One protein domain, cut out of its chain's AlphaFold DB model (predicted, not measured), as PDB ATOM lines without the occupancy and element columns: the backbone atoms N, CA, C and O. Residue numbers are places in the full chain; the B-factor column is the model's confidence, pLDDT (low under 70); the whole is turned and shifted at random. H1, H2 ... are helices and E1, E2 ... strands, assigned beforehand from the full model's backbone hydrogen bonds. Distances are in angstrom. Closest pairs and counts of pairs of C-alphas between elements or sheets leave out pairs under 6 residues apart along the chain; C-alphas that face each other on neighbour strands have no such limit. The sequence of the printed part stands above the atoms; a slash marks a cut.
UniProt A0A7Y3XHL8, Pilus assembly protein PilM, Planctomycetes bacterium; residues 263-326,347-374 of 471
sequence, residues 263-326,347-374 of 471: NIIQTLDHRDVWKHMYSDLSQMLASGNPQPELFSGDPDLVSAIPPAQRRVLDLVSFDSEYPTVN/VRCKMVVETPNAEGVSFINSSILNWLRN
ATOM      1  N   ASN A 263     159.149 166.166 137.428       64.31
ATOM      2  CA  ASN A 263     159.398 164.723 137.332       64.31
ATOM      3  C   ASN A 263     159.322 164.197 135.882       64.31
ATOM      4  O   ASN A 263     160.103 163.326 135.498       64.31
ATOM      5  N   ILE A 264     158.433 164.759 135.051       68.31
ATOM      6  CA  ILE A 264     158.338 164.405 133.623       68.31
ATOM      7  C   ILE A 264     159.597 164.856 132.865       68.31
ATOM      8  O   ILE A 264     160.121 164.098 132.052       68.31
ATOM      9  N   ILE A 265     160.123 166.050 133.161       68.50
ATOM     10  CA  ILE A 265     161.344 166.572 132.525       68.50
ATOM     11  C   ILE A 265     162.561 165.696 132.860       68.50
ATOM     12  O   ILE A 265     163.273 165.285 131.947       68.50
ATOM     13  N   GLN A 266     162.758 165.319 134.129       65.38
ATOM     14  CA  GLN A 266     163.909 164.495 134.539       65.38
ATOM     15  C   GLN A 266     163.948 163.109 133.878       65.38
ATOM     16  O   GLN A 266     165.020 162.533 133.706       65.38
ATOM     17  N   THR A 267     162.795 162.580 133.453       64.19
ATOM     18  CA  THR A 267     162.730 161.311 132.707       64.19
ATOM     19  C   THR A 267     163.389 161.418 131.321       64.19
ATOM     20  O   THR A 267     163.840 160.418 130.768       64.19
ATOM     21  N   LEU A 268     163.478 162.627 130.754       68.31
ATOM     22  CA  LEU A 268     164.053 162.874 129.430       68.31
ATOM     23  C   LEU A 268     165.575 163.092 129.464       68.31
ATOM     24  O   LEU A 268     166.252 162.724 128.500       68.31
ATOM     25  N   ASP A 269     166.119 163.639 130.557       67.44
ATOM     26  CA  ASP A 269     167.543 164.004 130.680       67.44
ATOM     27  C   ASP A 269     168.489 162.793 130.573       67.44
ATOM     28  O   ASP A 269     169.602 162.900 130.057       67.44
ATOM     29  N   HIS A 270     168.041 161.613 131.015       67.88
ATOM     30  CA  HIS A 270     168.836 160.380 131.019       67.88
ATOM     31  C   HIS A 270     168.487 159.393 129.891       67.88
ATOM     32  O   HIS A 270     168.967 158.261 129.896       67.88
ATOM     33  N   ARG A 271     167.721 159.811 128.871       72.88
ATOM     34  CA  ARG A 271     167.350 158.959 127.715       72.88
ATOM     35  C   ARG A 271     168.553 158.281 127.036       72.88
ATOM     36  O   ARG A 271     168.445 157.176 126.516       72.88
ATOM     37  N   ASP A 272     169.709 158.945 127.049       73.12
ATOM     38  CA  ASP A 272     170.939 158.491 126.405       73.12
ATOM     39  C   ASP A 272     171.609 157.322 127.155       73.12
ATOM     40  O   ASP A 272     172.544 156.728 126.631       73.12
ATOM     41  N   VAL A 273     171.105 156.931 128.331       78.25
ATOM     42  CA  VAL A 273     171.499 155.705 129.045       78.25
ATOM     43  C   VAL A 273     170.919 154.457 128.354       78.25
ATOM     44  O   VAL A 273     171.622 153.459 128.189       78.25
ATOM     45  N   TRP A 274     169.678 154.524 127.848       77.56
ATOM     46  CA  TRP A 274     168.962 153.378 127.259       77.56
ATOM     47  C   TRP A 274     169.682 152.729 126.067       77.56
ATOM     48  O   TRP A 274     169.657 151.506 125.930       77.56
ATOM     49  N   LYS A 275     170.364 153.516 125.223       82.88
ATOM     50  CA  LYS A 275     171.128 152.994 124.070       82.88
ATOM     51  C   LYS A 275     172.278 152.071 124.505       82.88
ATOM     52  O   LYS A 275     172.545 151.067 123.850       82.88
ATOM     53  N   HIS A 276     172.924 152.385 125.631       82.94
ATOM     54  CA  HIS A 276     173.982 151.561 126.212       82.94
ATOM     55  C   HIS A 276     173.384 150.346 126.935       82.94
ATOM     56  O   HIS A 276     173.868 149.239 126.730       82.94
ATOM     57  N   MET A 277     172.273 150.507 127.665       81.44
ATOM     58  CA  MET A 277     171.580 149.384 128.320       81.44
ATOM     59  C   MET A 277     171.094 148.328 127.315       81.44
ATOM     60  O   MET A 277     171.212 147.133 127.570       81.44
ATOM     61  N   TYR A 278     170.597 148.746 126.146       83.75
ATOM     62  CA  TYR A 278     170.213 147.822 125.075       83.75
ATOM     63  C   TYR A 278     171.427 147.087 124.475       83.75
ATOM     64  O   TYR A 278     171.376 145.875 124.256       83.75
ATOM     65  N   SER A 279     172.545 147.797 124.270       84.12
ATOM     66  CA  SER A 279     173.819 147.178 123.881       84.12
ATOM     67  C   SER A 279     174.274 146.145 124.917       84.12
ATOM     68  O   SER A 279     174.612 145.021 124.544       84.12
ATOM     69  N   ASP A 280     174.229 146.483 126.206       84.75
ATOM     70  CA  ASP A 280     174.593 145.583 127.304       84.75
ATOM     71  C   ASP A 280     173.727 144.321 127.304       84.75
ATOM     72  O   ASP A 280     174.269 143.220 127.321       84.75
ATOM     73  N   LEU A 281     172.402 144.456 127.180       83.88
ATOM     74  CA  LEU A 281     171.487 143.315 127.077       83.88
ATOM     75  C   LEU A 281     171.838 142.394 125.903       83.88
ATOM     76  O   LEU A 281     171.896 141.178 126.083       83.88
ATOM     77  N   SER A 282     172.146 142.948 124.725       82.56
ATOM     78  CA  SER A 282     172.562 142.134 123.574       82.56
ATOM     79  C   SER A 282     173.861 141.354 123.841       82.56
ATOM     80  O   SER A 282     173.963 140.180 123.484       82.56
ATOM     81  N   GLN A 283     174.824 141.961 124.544       83.81
ATOM     82  CA  GLN A 283     176.100 141.331 124.897       83.81
ATOM     83  C   GLN A 283     175.945 140.300 126.029       83.81
ATOM     84  O   GLN A 283     176.590 139.252 126.002       83.81
ATOM     85  N   MET A 284     175.045 140.548 126.983       81.62
ATOM     86  CA  MET A 284     174.686 139.618 128.055       81.62
ATOM     87  C   MET A 284     174.020 138.354 127.506       81.62
ATOM     88  O   MET A 284     174.400 137.255 127.906       81.62
ATOM     89  N   LEU A 285     173.089 138.476 126.555       81.56
ATOM     90  CA  LEU A 285     172.462 137.319 125.902       81.56
ATOM     91  C   LEU A 285     173.468 136.572 125.006       81.56
ATOM     92  O   LEU A 285     173.564 135.345 125.075       81.56
ATOM     93  N   ALA A 286     174.306 137.295 124.253       81.25
ATOM     94  CA  ALA A 286     175.393 136.696 123.473       81.25
ATOM     95  C   ALA A 286     176.431 135.952 124.343       81.25
ATOM     96  O   ALA A 286     177.038 134.983 123.879       81.25
ATOM     97  N   SER A 287     176.605 136.337 125.617       80.25
ATOM     98  CA  SER A 287     177.540 135.685 126.551       80.25
ATOM     99  C   SER A 287     177.214 134.215 126.858       80.25
ATOM    100  O   SER A 287     178.087 133.488 127.328       80.25
ATOM    101  N   GLY A 288     176.004 133.737 126.534       70.62
ATOM    102  CA  GLY A 288     175.666 132.307 126.572       70.62
ATOM    103  C   GLY A 288     176.444 131.448 125.560       70.62
ATOM    104  O   GLY A 288     176.452 130.222 125.678       70.62
ATOM    105  N   ASN A 289     177.108 132.075 124.578       76.38
ATOM    106  CA  ASN A 289     177.720 131.429 123.413       76.38
ATOM    107  C   ASN A 289     176.772 130.395 122.758       76.38
ATOM    108  O   ASN A 289     177.073 129.185 122.745       76.38
ATOM    109  N   PRO A 290     175.592 130.851 122.296       76.56
ATOM    110  CA  PRO A 290     174.567 129.985 121.734       76.56
ATOM    111  C   PRO A 290     175.044 129.327 120.436       76.56
ATOM    112  O   PRO A 290     175.800 129.899 119.653       76.56
ATOM    113  N   GLN A 291     174.616 128.085 120.234       77.00
ATOM    114  CA  GLN A 291     175.037 127.246 119.113       77.00
ATOM    115  C   GLN A 291     174.500 127.813 117.781       77.00
ATOM    116  O   GLN A 291     173.297 128.069 117.702       77.00
ATOM    117  N   PRO A 292     175.339 128.026 116.745       71.56
ATOM    118  CA  PRO A 292     174.913 128.651 115.487       71.56
ATOM    119  C   PRO A 292     173.812 127.858 114.768       71.56
ATOM    120  O   PRO A 292     172.961 128.444 114.101       71.56
ATOM    121  N   GLU A 293     173.768 126.541 114.971       71.62
ATOM    122  CA  GLU A 293     172.726 125.643 114.471       71.62
ATOM    123  C   GLU A 293     171.324 126.062 114.948       71.62
ATOM    124  O   GLU A 293     170.348 125.877 114.223       71.62
ATOM    125  N   LEU A 294     171.217 126.695 116.125       67.69
ATOM    126  CA  LEU A 294     169.949 127.126 116.724       67.69
ATOM    127  C   LEU A 294     169.381 128.426 116.126       67.69
ATOM    128  O   LEU A 294     168.209 128.719 116.343       67.69
ATOM    129  N   PHE A 295     170.167 129.170 115.337       68.25
ATOM    130  CA  PHE A 295     169.708 130.358 114.594       68.25
ATOM    131  C   PHE A 295     169.543 130.109 113.092       68.25
ATOM    132  O   PHE A 295     169.151 131.014 112.360       68.25
ATOM    133  N   SER A 296     169.832 128.891 112.623       64.62
ATOM    134  CA  SER A 296     169.728 128.515 111.205       64.62
ATOM    135  C   SER A 296     168.296 128.583 110.652       64.62
ATOM    136  O   SER A 296     168.111 128.712 109.445       64.62
ATOM    137  N   GLY A 297     167.289 128.486 111.529       66.12
ATOM    138  CA  GLY A 297     165.876 128.372 111.159       66.12
ATOM    139  C   GLY A 297     165.465 126.985 110.650       66.12
ATOM    140  O   GLY A 297     164.290 126.787 110.353       66.12
ATOM    141  N   ASP A 298     166.399 126.032 110.565       73.75
ATOM    142  CA  ASP A 298     166.166 124.680 110.055       73.75
ATOM    143  C   ASP A 298     165.660 123.745 111.181       73.75
ATOM    144  O   ASP A 298     166.395 123.496 112.149       73.75
ATOM    145  N   PRO A 299     164.417 123.220 111.104       71.00
ATOM    146  CA  PRO A 299     163.837 122.394 112.162       71.00
ATOM    147  C   PRO A 299     164.631 121.124 112.479       71.00
ATOM    148  O   PRO A 299     164.652 120.707 113.641       71.00
ATOM    149  N   ASP A 300     165.292 120.517 111.490       69.44
ATOM    150  CA  ASP A 300     165.993 119.244 111.673       69.44
ATOM    151  C   ASP A 300     167.317 119.452 112.426       69.44
ATOM    152  O   ASP A 300     167.631 118.711 113.363       69.44
ATOM    153  N   LEU A 301     168.048 120.528 112.106       68.94
ATOM    154  CA  LEU A 301     169.278 120.914 112.811       68.94
ATOM    155  C   LEU A 301     169.001 121.355 114.256       68.94
ATOM    156  O   LEU A 301     169.739 120.991 115.172       68.94
ATOM    157  N   VAL A 302     167.903 122.083 114.485       65.06
ATOM    158  CA  VAL A 302     167.459 122.462 115.839       65.06
ATOM    159  C   VAL A 302     167.047 121.225 116.646       65.06
ATOM    160  O   VAL A 302     167.360 121.125 117.837       65.06
ATOM    161  N   SER A 303     166.367 120.261 116.019       67.06
ATOM    162  CA  SER A 303     165.895 119.031 116.675       67.06
ATOM    163  C   SER A 303     167.022 118.054 117.021       67.06
ATOM    164  O   SER A 303     166.904 117.327 118.008       67.06
ATOM    165  N   ALA A 304     168.136 118.080 116.283       72.12
ATOM    166  CA  ALA A 304     169.321 117.269 116.569       72.12
ATOM    167  C   ALA A 304     170.003 117.609 117.914       72.12
ATOM    168  O   ALA A 304     170.708 116.764 118.467       72.12
ATOM    169  N   ILE A 305     169.786 118.813 118.461       71.44
ATOM    170  CA  ILE A 305     170.308 119.232 119.772       71.44
ATOM    171  C   ILE A 305     169.188 119.107 120.825       71.44
ATOM    172  O   ILE A 305     168.234 119.898 120.785       71.44
ATOM    173  N   PRO A 306     169.289 118.179 121.804       76.19
ATOM    174  CA  PRO A 306     168.302 118.035 122.873       76.19
ATOM    175  C   PRO A 306     168.106 119.352 123.644       76.19
ATOM    176  O   PRO A 306     169.110 119.989 123.972       76.19
ATOM    177  N   PRO A 307     166.869 119.759 124.003       70.81
ATOM    178  CA  PRO A 307     166.606 121.040 124.671       70.81
ATOM    179  C   PRO A 307     167.504 121.303 125.886       70.81
ATOM    180  O   PRO A 307     168.112 122.365 125.976       70.81
ATOM    181  N   ALA A 308     167.694 120.276 126.720       70.31
ATOM    182  CA  ALA A 308     168.555 120.269 127.903       70.31
ATOM    183  C   ALA A 308     170.025 120.678 127.663       70.31
ATOM    184  O   ALA A 308     170.707 121.030 128.621       70.31
ATOM    185  N   GLN A 309     170.521 120.610 126.421       74.44
ATOM    186  CA  GLN A 309     171.902 120.930 126.040       74.44
ATOM    187  C   GLN A 309     172.031 122.270 125.290       74.44
ATOM    188  O   GLN A 309     173.149 122.727 125.048       74.44
ATOM    189  N   ARG A 310     170.913 122.912 124.922       77.12
ATOM    190  CA  ARG A 310     170.907 124.149 124.127       77.12
ATOM    191  C   ARG A 310     171.364 125.338 124.971       77.12
ATOM    192  O   ARG A 310     170.709 125.713 125.941       77.12
ATOM    193  N   ARG A 311     172.457 125.988 124.566       76.75
ATOM    194  CA  ARG A 311     173.018 127.175 125.246       76.75
ATOM    195  C   ARG A 311     172.321 128.493 124.871       76.75
ATOM    196  O   ARG A 311     172.987 129.458 124.514       76.75
ATOM    197  N   VAL A 312     170.991 128.531 124.913       79.44
ATOM    198  CA  VAL A 312     170.188 129.726 124.574       79.44
ATOM    199  C   VAL A 312     169.705 130.432 125.841       79.44
ATOM    200  O   VAL A 312     169.469 129.789 126.867       79.44
ATOM    201  N   LEU A 313     169.607 131.759 125.764       79.44
ATOM    202  CA  LEU A 313     169.091 132.658 126.791       79.44
ATOM    203  C   LEU A 313     168.018 133.526 126.128       79.44
ATOM    204  O   LEU A 313     168.351 134.362 125.289       79.44
ATOM    205  N   ASP A 314     166.758 133.324 126.496       79.06
ATOM    206  CA  ASP A 314     165.620 134.051 125.934       79.06
ATOM    207  C   ASP A 314     165.170 135.143 126.915       79.06
ATOM    208  O   ASP A 314     165.014 134.890 128.111       79.06
ATOM    209  N   LEU A 315     164.998 136.381 126.438       82.50
ATOM    210  CA  LEU A 315     164.619 137.530 127.270       82.50
ATOM    211  C   LEU A 315     163.092 137.654 127.365       82.50
ATOM    212  O   LEU A 315     162.435 137.933 126.366       82.50
ATOM    213  N   VAL A 316     162.548 137.508 128.576       83.75
ATOM    214  CA  VAL A 316     161.099 137.564 128.847       83.75
ATOM    215  C   VAL A 316     160.648 138.979 129.212       83.75
ATOM    216  O   VAL A 316     159.679 139.485 128.653       83.75
ATOM    217  N   SER A 317     161.353 139.641 130.136       80.25
ATOM    218  CA  SER A 317     161.134 141.060 130.444       80.25
ATOM    219  C   SER A 317     162.434 141.769 130.804       80.25
ATOM    220  O   SER A 317     163.384 141.169 131.321       80.25
ATOM    221  N   PHE A 318     162.453 143.073 130.543       80.19
ATOM    222  CA  PHE A 318     163.454 143.983 131.071       80.19
ATOM    223  C   PHE A 318     162.768 145.268 131.540       80.19
ATOM    224  O   PHE A 318     162.311 146.074 130.732       80.19
ATOM    225  N   ASP A 319     162.691 145.436 132.856       80.25
ATOM    226  CA  ASP A 319     161.964 146.508 133.526       80.25
ATOM    227  C   ASP A 319     162.961 147.465 134.206       80.25
ATOM    228  O   ASP A 319     163.859 147.015 134.925       80.25
ATOM    229  N   SER A 320     162.813 148.781 134.011       77.19
ATOM    230  CA  SER A 320     163.693 149.800 134.610       77.19
ATOM    231  C   SER A 320     162.909 150.851 135.402       77.19
ATOM    232  O   SER A 320     162.091 151.575 134.831       77.19
ATOM    233  N   GLU A 321     163.199 150.987 136.693       74.19
ATOM    234  CA  GLU A 321     162.603 151.991 137.578       74.19
ATOM    235  C   GLU A 321     163.547 153.193 137.746       74.19
ATOM    236  O   GLU A 321     164.690 153.046 138.191       74.19
ATOM    237  N   TYR A 322     163.059 154.387 137.397       71.00
ATOM    238  CA  TYR A 322     163.774 155.657 137.551       71.00
ATOM    239  C   TYR A 322     163.382 156.348 138.872       71.00
ATOM    240  O   TYR A 322     162.196 156.375 139.213       71.00
ATOM    241  N   PRO A 323     164.335 156.941 139.616       67.50
ATOM    242  CA  PRO A 323     164.030 157.650 140.857       67.50
ATOM    243  C   PRO A 323     163.265 158.953 140.582       67.50
ATOM    244  O   PRO A 323     163.647 159.738 139.717       67.50
ATOM    245  N   THR A 324     162.208 159.208 141.358       60.47
ATOM    246  CA  THR A 324     161.405 160.443 141.282       60.47
ATOM    247  C   THR A 324     161.798 161.439 142.374       60.47
ATOM    248  O   THR A 324     162.165 161.063 143.490       60.47
ATOM    249  N   VAL A 325     161.707 162.736 142.075       56.94
ATOM    250  CA  VAL A 325     161.977 163.820 143.026       56.94
ATOM    251  C   VAL A 325     160.674 164.282 143.672       56.94
ATOM    252  O   VAL A 325     159.899 165.057 143.105       56.94
ATOM    253  N   ASN A 326     160.456 163.852 144.915       54.09
ATOM    254  CA  ASN A 326     159.412 164.397 145.778       54.09
ATOM    255  C   ASN A 326     159.954 165.594 146.582       54.09
ATOM    256  O   ASN A 326     160.546 165.426 147.649       54.09
ATOM    257  N   VAL A 347     169.170 153.814 138.794       75.44
ATOM    258  CA  VAL A 347     168.102 153.157 138.023       75.44
ATOM    259  C   VAL A 347     168.067 151.678 138.410       75.44
ATOM    260  O   VAL A 347     169.049 150.959 138.207       75.44
ATOM    261  N   ARG A 348     166.954 151.200 138.978       75.12
ATOM    262  CA  ARG A 348     166.816 149.780 139.342       75.12
ATOM    263  C   ARG A 348     166.378 149.000 138.109       75.12
ATOM    264  O   ARG A 348     165.338 149.304 137.536       75.12
ATOM    265  N   CYS A 349     167.158 148.002 137.708       77.75
ATOM    266  CA  CYS A 349     166.872 147.178 136.534       77.75
ATOM    267  C   CYS A 349     166.525 145.748 136.959       77.75
ATOM    268  O   CYS A 349     167.250 145.141 137.748       77.75
ATOM    269  N   LYS A 350     165.440 145.200 136.412       78.12
ATOM    270  CA  LYS A 350     165.010 143.813 136.599       78.12
ATOM    271  C   LYS A 350     164.992 143.128 135.236       78.12
ATOM    272  O   LYS A 350     164.316 143.581 134.323       78.12
ATOM    273  N   MET A 351     165.731 142.032 135.117       78.19
ATOM    274  CA  MET A 351     165.835 141.225 133.903       78.19
ATOM    275  C   MET A 351     165.288 139.830 134.197       78.19
ATOM    276  O   MET A 351     165.692 139.210 135.182       78.19
ATOM    277  N   VAL A 352     164.375 139.344 133.359       80.12
ATOM    278  CA  VAL A 352     163.832 137.982 133.432       80.12
ATOM    279  C   VAL A 352     164.262 137.237 132.176       80.12
ATOM    280  O   VAL A 352     163.961 137.678 131.067       80.12
ATOM    281  N   VAL A 353     164.971 136.124 132.355       78.25
ATOM    282  CA  VAL A 353     165.431 135.252 131.267       78.25
ATOM    283  C   VAL A 353     164.986 133.817 131.486       78.25
ATOM    284  O   VAL A 353     164.975 133.327 132.616       78.25
ATOM    285  N   GLU A 354     164.688 133.142 130.385       78.44
ATOM    286  CA  GLU A 354     164.439 131.707 130.324       78.44
ATOM    287  C   GLU A 354     165.592 130.999 129.599       78.44
ATOM    288  O   GLU A 354     166.342 131.592 128.822       78.44
ATOM    289  N   THR A 355     165.782 129.715 129.902       78.25
ATOM    290  CA  THR A 355     166.756 128.864 129.214       78.25
ATOM    291  C   THR A 355     166.291 127.405 129.249       78.25
ATOM    292  O   THR A 355     165.874 126.932 130.307       78.25
ATOM    293  N   PRO A 356     166.359 126.663 128.128       72.06
ATOM    294  CA  PRO A 356     165.985 125.246 128.080       72.06
ATOM    295  C   PRO A 356     167.059 124.303 128.659       72.06
ATOM    296  O   PRO A 356     166.849 123.091 128.715       72.06
ATOM    297  N   ASN A 357     168.216 124.838 129.067       75.25
ATOM    298  CA  ASN A 357     169.349 124.081 129.595       75.25
ATOM    299  C   ASN A 357     169.021 123.440 130.960       75.25
ATOM    300  O   ASN A 357     168.565 124.119 131.880       75.25
ATOM    301  N   ALA A 358     169.317 122.144 131.119       67.94
ATOM    302  CA  ALA A 358     169.044 121.403 132.356       67.94
ATOM    303  C   ALA A 358     169.809 121.937 133.585       67.94
ATOM    304  O   ALA A 358     169.330 121.798 134.708       67.94
ATOM    305  N   GLU A 359     170.956 122.598 133.390       73.56
ATOM    306  CA  GLU A 359     171.708 123.285 134.448       73.56
ATOM    307  C   GLU A 359     171.525 124.817 134.403       73.56
ATOM    308  O   GLU A 359     172.456 125.572 134.682       73.56
ATOM    309  N   GLY A 360     170.326 125.304 134.057       69.62
ATOM    310  CA  GLY A 360     170.039 126.727 133.810       69.62
ATOM    311  C   GLY A 360     170.610 127.724 134.837       69.62
ATOM    312  O   GLY A 360     171.155 128.752 134.444       69.62
ATOM    313  N   VAL A 361     170.594 127.412 136.140       71.69
ATOM    314  CA  VAL A 361     171.194 128.264 137.196       71.69
ATOM    315  C   VAL A 361     172.720 128.367 137.070       71.69
ATOM    316  O   VAL A 361     173.285 129.455 137.196       71.69
ATOM    317  N   SER A 362     173.391 127.245 136.797       75.50
ATOM    318  CA  SER A 362     174.841 127.179 136.564       75.50
ATOM    319  C   SER A 362     175.207 127.924 135.278       75.50
ATOM    320  O   SER A 362     176.137 128.738 135.252       75.50
ATOM    321  N   PHE A 363     174.404 127.732 134.229       77.38
ATOM    322  CA  PHE A 363     174.565 128.389 132.936       77.38
ATOM    323  C   PHE A 363     174.387 129.916 133.022       77.38
ATOM    324  O   PHE A 363     175.254 130.655 132.559       77.38
ATOM    325  N   ILE A 364     173.345 130.420 133.694       77.81
ATOM    326  CA  ILE A 364     173.117 131.867 133.898       77.81
ATOM    327  C   ILE A 364     174.215 132.497 134.777       77.81
ATOM    328  O   ILE A 364     174.626 133.637 134.544       77.81
ATOM    329  N   ASN A 365     174.743 131.770 135.770       77.44
ATOM    330  CA  ASN A 365     175.822 132.279 136.624       77.44
ATOM    331  C   ASN A 365     177.183 132.339 135.897       77.44
ATOM    332  O   ASN A 365     177.975 133.246 136.156       77.44
ATOM    333  N   SER A 366     177.443 131.402 134.980       77.88
ATOM    334  CA  SER A 366     178.678 131.337 134.179       77.88
ATOM    335  C   SER A 366     178.656 132.200 132.908       77.88
ATOM    336  O   SER A 366     179.728 132.580 132.433       77.88
ATOM    337  N   SER A 367     177.470 132.570 132.411       81.25
ATOM    338  CA  SER A 367     177.259 133.533 131.317       81.25
ATOM    339  C   SER A 367     176.929 134.935 131.852       81.25
ATOM    340  O   SER A 367     177.838 135.721 132.115       81.25
ATOM    341  N   ILE A 368     175.650 135.242 132.091       79.31
ATOM    342  CA  ILE A 368     175.149 136.590 132.408       79.31
ATOM    343  C   ILE A 368     175.804 137.180 133.668       79.31
ATOM    344  O   ILE A 368     176.319 138.299 133.621       79.31
ATOM    345  N   LEU A 369     175.827 136.459 134.799       78.06
ATOM    346  CA  LEU A 369     176.410 137.006 136.040       78.06
ATOM    347  C   LEU A 369     177.942 137.120 135.968       78.06
ATOM    348  O   LEU A 369     178.524 137.979 136.624       78.06
ATOM    349  N   ASN A 370     178.599 136.282 135.167       82.12
ATOM    350  CA  ASN A 370     180.030 136.378 134.881       82.12
ATOM    351  C   ASN A 370     180.327 137.615 134.015       82.12
ATOM    352  O   ASN A 370     181.169 138.433 134.380       82.12
ATOM    353  N   TRP A 371     179.560 137.828 132.938       83.69
ATOM    354  CA  TRP A 371     179.636 139.039 132.118       83.69
ATOM    355  C   TRP A 371     179.429 140.299 132.968       83.69
ATOM    356  O   TRP A 371     180.258 141.204 132.914       83.69
ATOM    357  N   LEU A 372     178.401 140.331 133.826       82.75
ATOM    358  CA  LEU A 372     178.126 141.465 134.719       82.75
ATOM    359  C   LEU A 372     179.249 141.733 135.732       82.75
ATOM    360  O   LEU A 372     179.504 142.890 136.049       82.75
ATOM    361  N   ARG A 373     179.937 140.696 136.235       79.50
ATOM    362  CA  ARG A 373     181.107 140.851 137.125       79.50
ATOM    363  C   ARG A 373     182.333 141.395 136.385       79.50
ATOM    364  O   ARG A 373     183.051 142.215 136.946       79.50
ATOM    365  N   ASN A 374     182.543 140.987 135.135       81.81
ATOM    366  CA  ASN A 374     183.705 141.398 134.340       81.81
ATOM    367  C   ASN A 374     183.533 142.781 133.680       81.81
ATOM    368  O   ASN A 374     184.524 143.396 133.301       81.81
TER     369      ASN A 374
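AT A GLANCE: This is residues 263 to 326 and 347 to 374 of the 471 residues of the protein "Pilus assembly protein PilM" of Planctomycetes bacterium (UniProt A0A7Y3XHL8). A long helix, H2, runs lengthwise beside a two-stranded ribbon, E1 and E2, in a loosely built rod. H1 prolongs the rod beyond the first residues of H2, the short helices H3 and H4 form a small head at the opposite end with residues 295 to 300 sticking out, and after E2 the chain folds back through H5 into H6, which packs steeply on the last turn of H2. The printed part has 92 residues, with six named helices and two named strands in the order H1 H2 H3 H4 E1 E2 H5 H6; the sheet, E1 - E2, is antiparallel, and the class is mixed, helices and strands. The whole is loose, with a radius of gyration of the C-alphas of 16.8 A and spans of 55 by 26 by 21 A.

HOW THE PARTS SIT: H1, residues 263 to 269, and H2, residues 271 to 286, meet only through their link. H3, residues 292 to 295, is apart from H2. H4, residues 299 to 303, and H3 touch only at the corner, the closest C-alphas being those of Leu 294 and Val 302, 5.4 A apart. E1, residues 314 to 321, has its closest C-alpha to H2 at Asp 314, 7.6 A from that of Leu 285. E2, residues 348 to 354, is the antiparallel neighbour of E1 at 168 degrees; N 314 and O 354, 2.9 A, and N 350 and O 319, 2.8 A, are within hydrogen-bond range. H5, residues 360 to 366, and H6, residues 368 to 374, meet only through their link and are near each other, with 7 pairs of C-alphas within 10 A. H6 touches residues 284 to 285 of H2 alone, closest at the C-alphas of Met 284 and Ile 368, 5.3 A, at a steep tilt of 68 degrees, only just short of about perpendicular, opposite ways. Every O i to N i+4 pair is within hydrogen-bond range in H4, H5 and H6, against 10 of 12 in H2 and 1 of 3 in H1, which has 2 of 4 O i to N i+3 pairs within range; H3 is too short for an O i to N i+4 pair.

IN THESE COORDINATES: H1 begins at C-alpha 263, (159.398, 164.723, 137.332), and is 10.5 A long. H2 is 24.0 A long and ends at C-alpha 286, (175.393, 136.696, 123.473). H3 measures 5.6 A and H4 6.0 A. E1 is 21.6 A long and E2 20.3 A. H5 measures 9.8 A and H6 10.0 A, ending at C-alpha 374, (183.705, 141.398, 134.340).

THE WHOLE: The two C-alphas farthest apart are those of Asp 300 and Asn 326, 57.0 A. Residues 327 to 346 are not printed, and C-alphas 326 and 347 are 16.2 A apart across this cut, which lies between E1 and E2. Of the links that are printed whole, H4 to E1 is short and the others are tight. The mean pLDDT of the printed part is 75.0, with 22 residues under 70, among them residues 263 to 270 and 323 to 326.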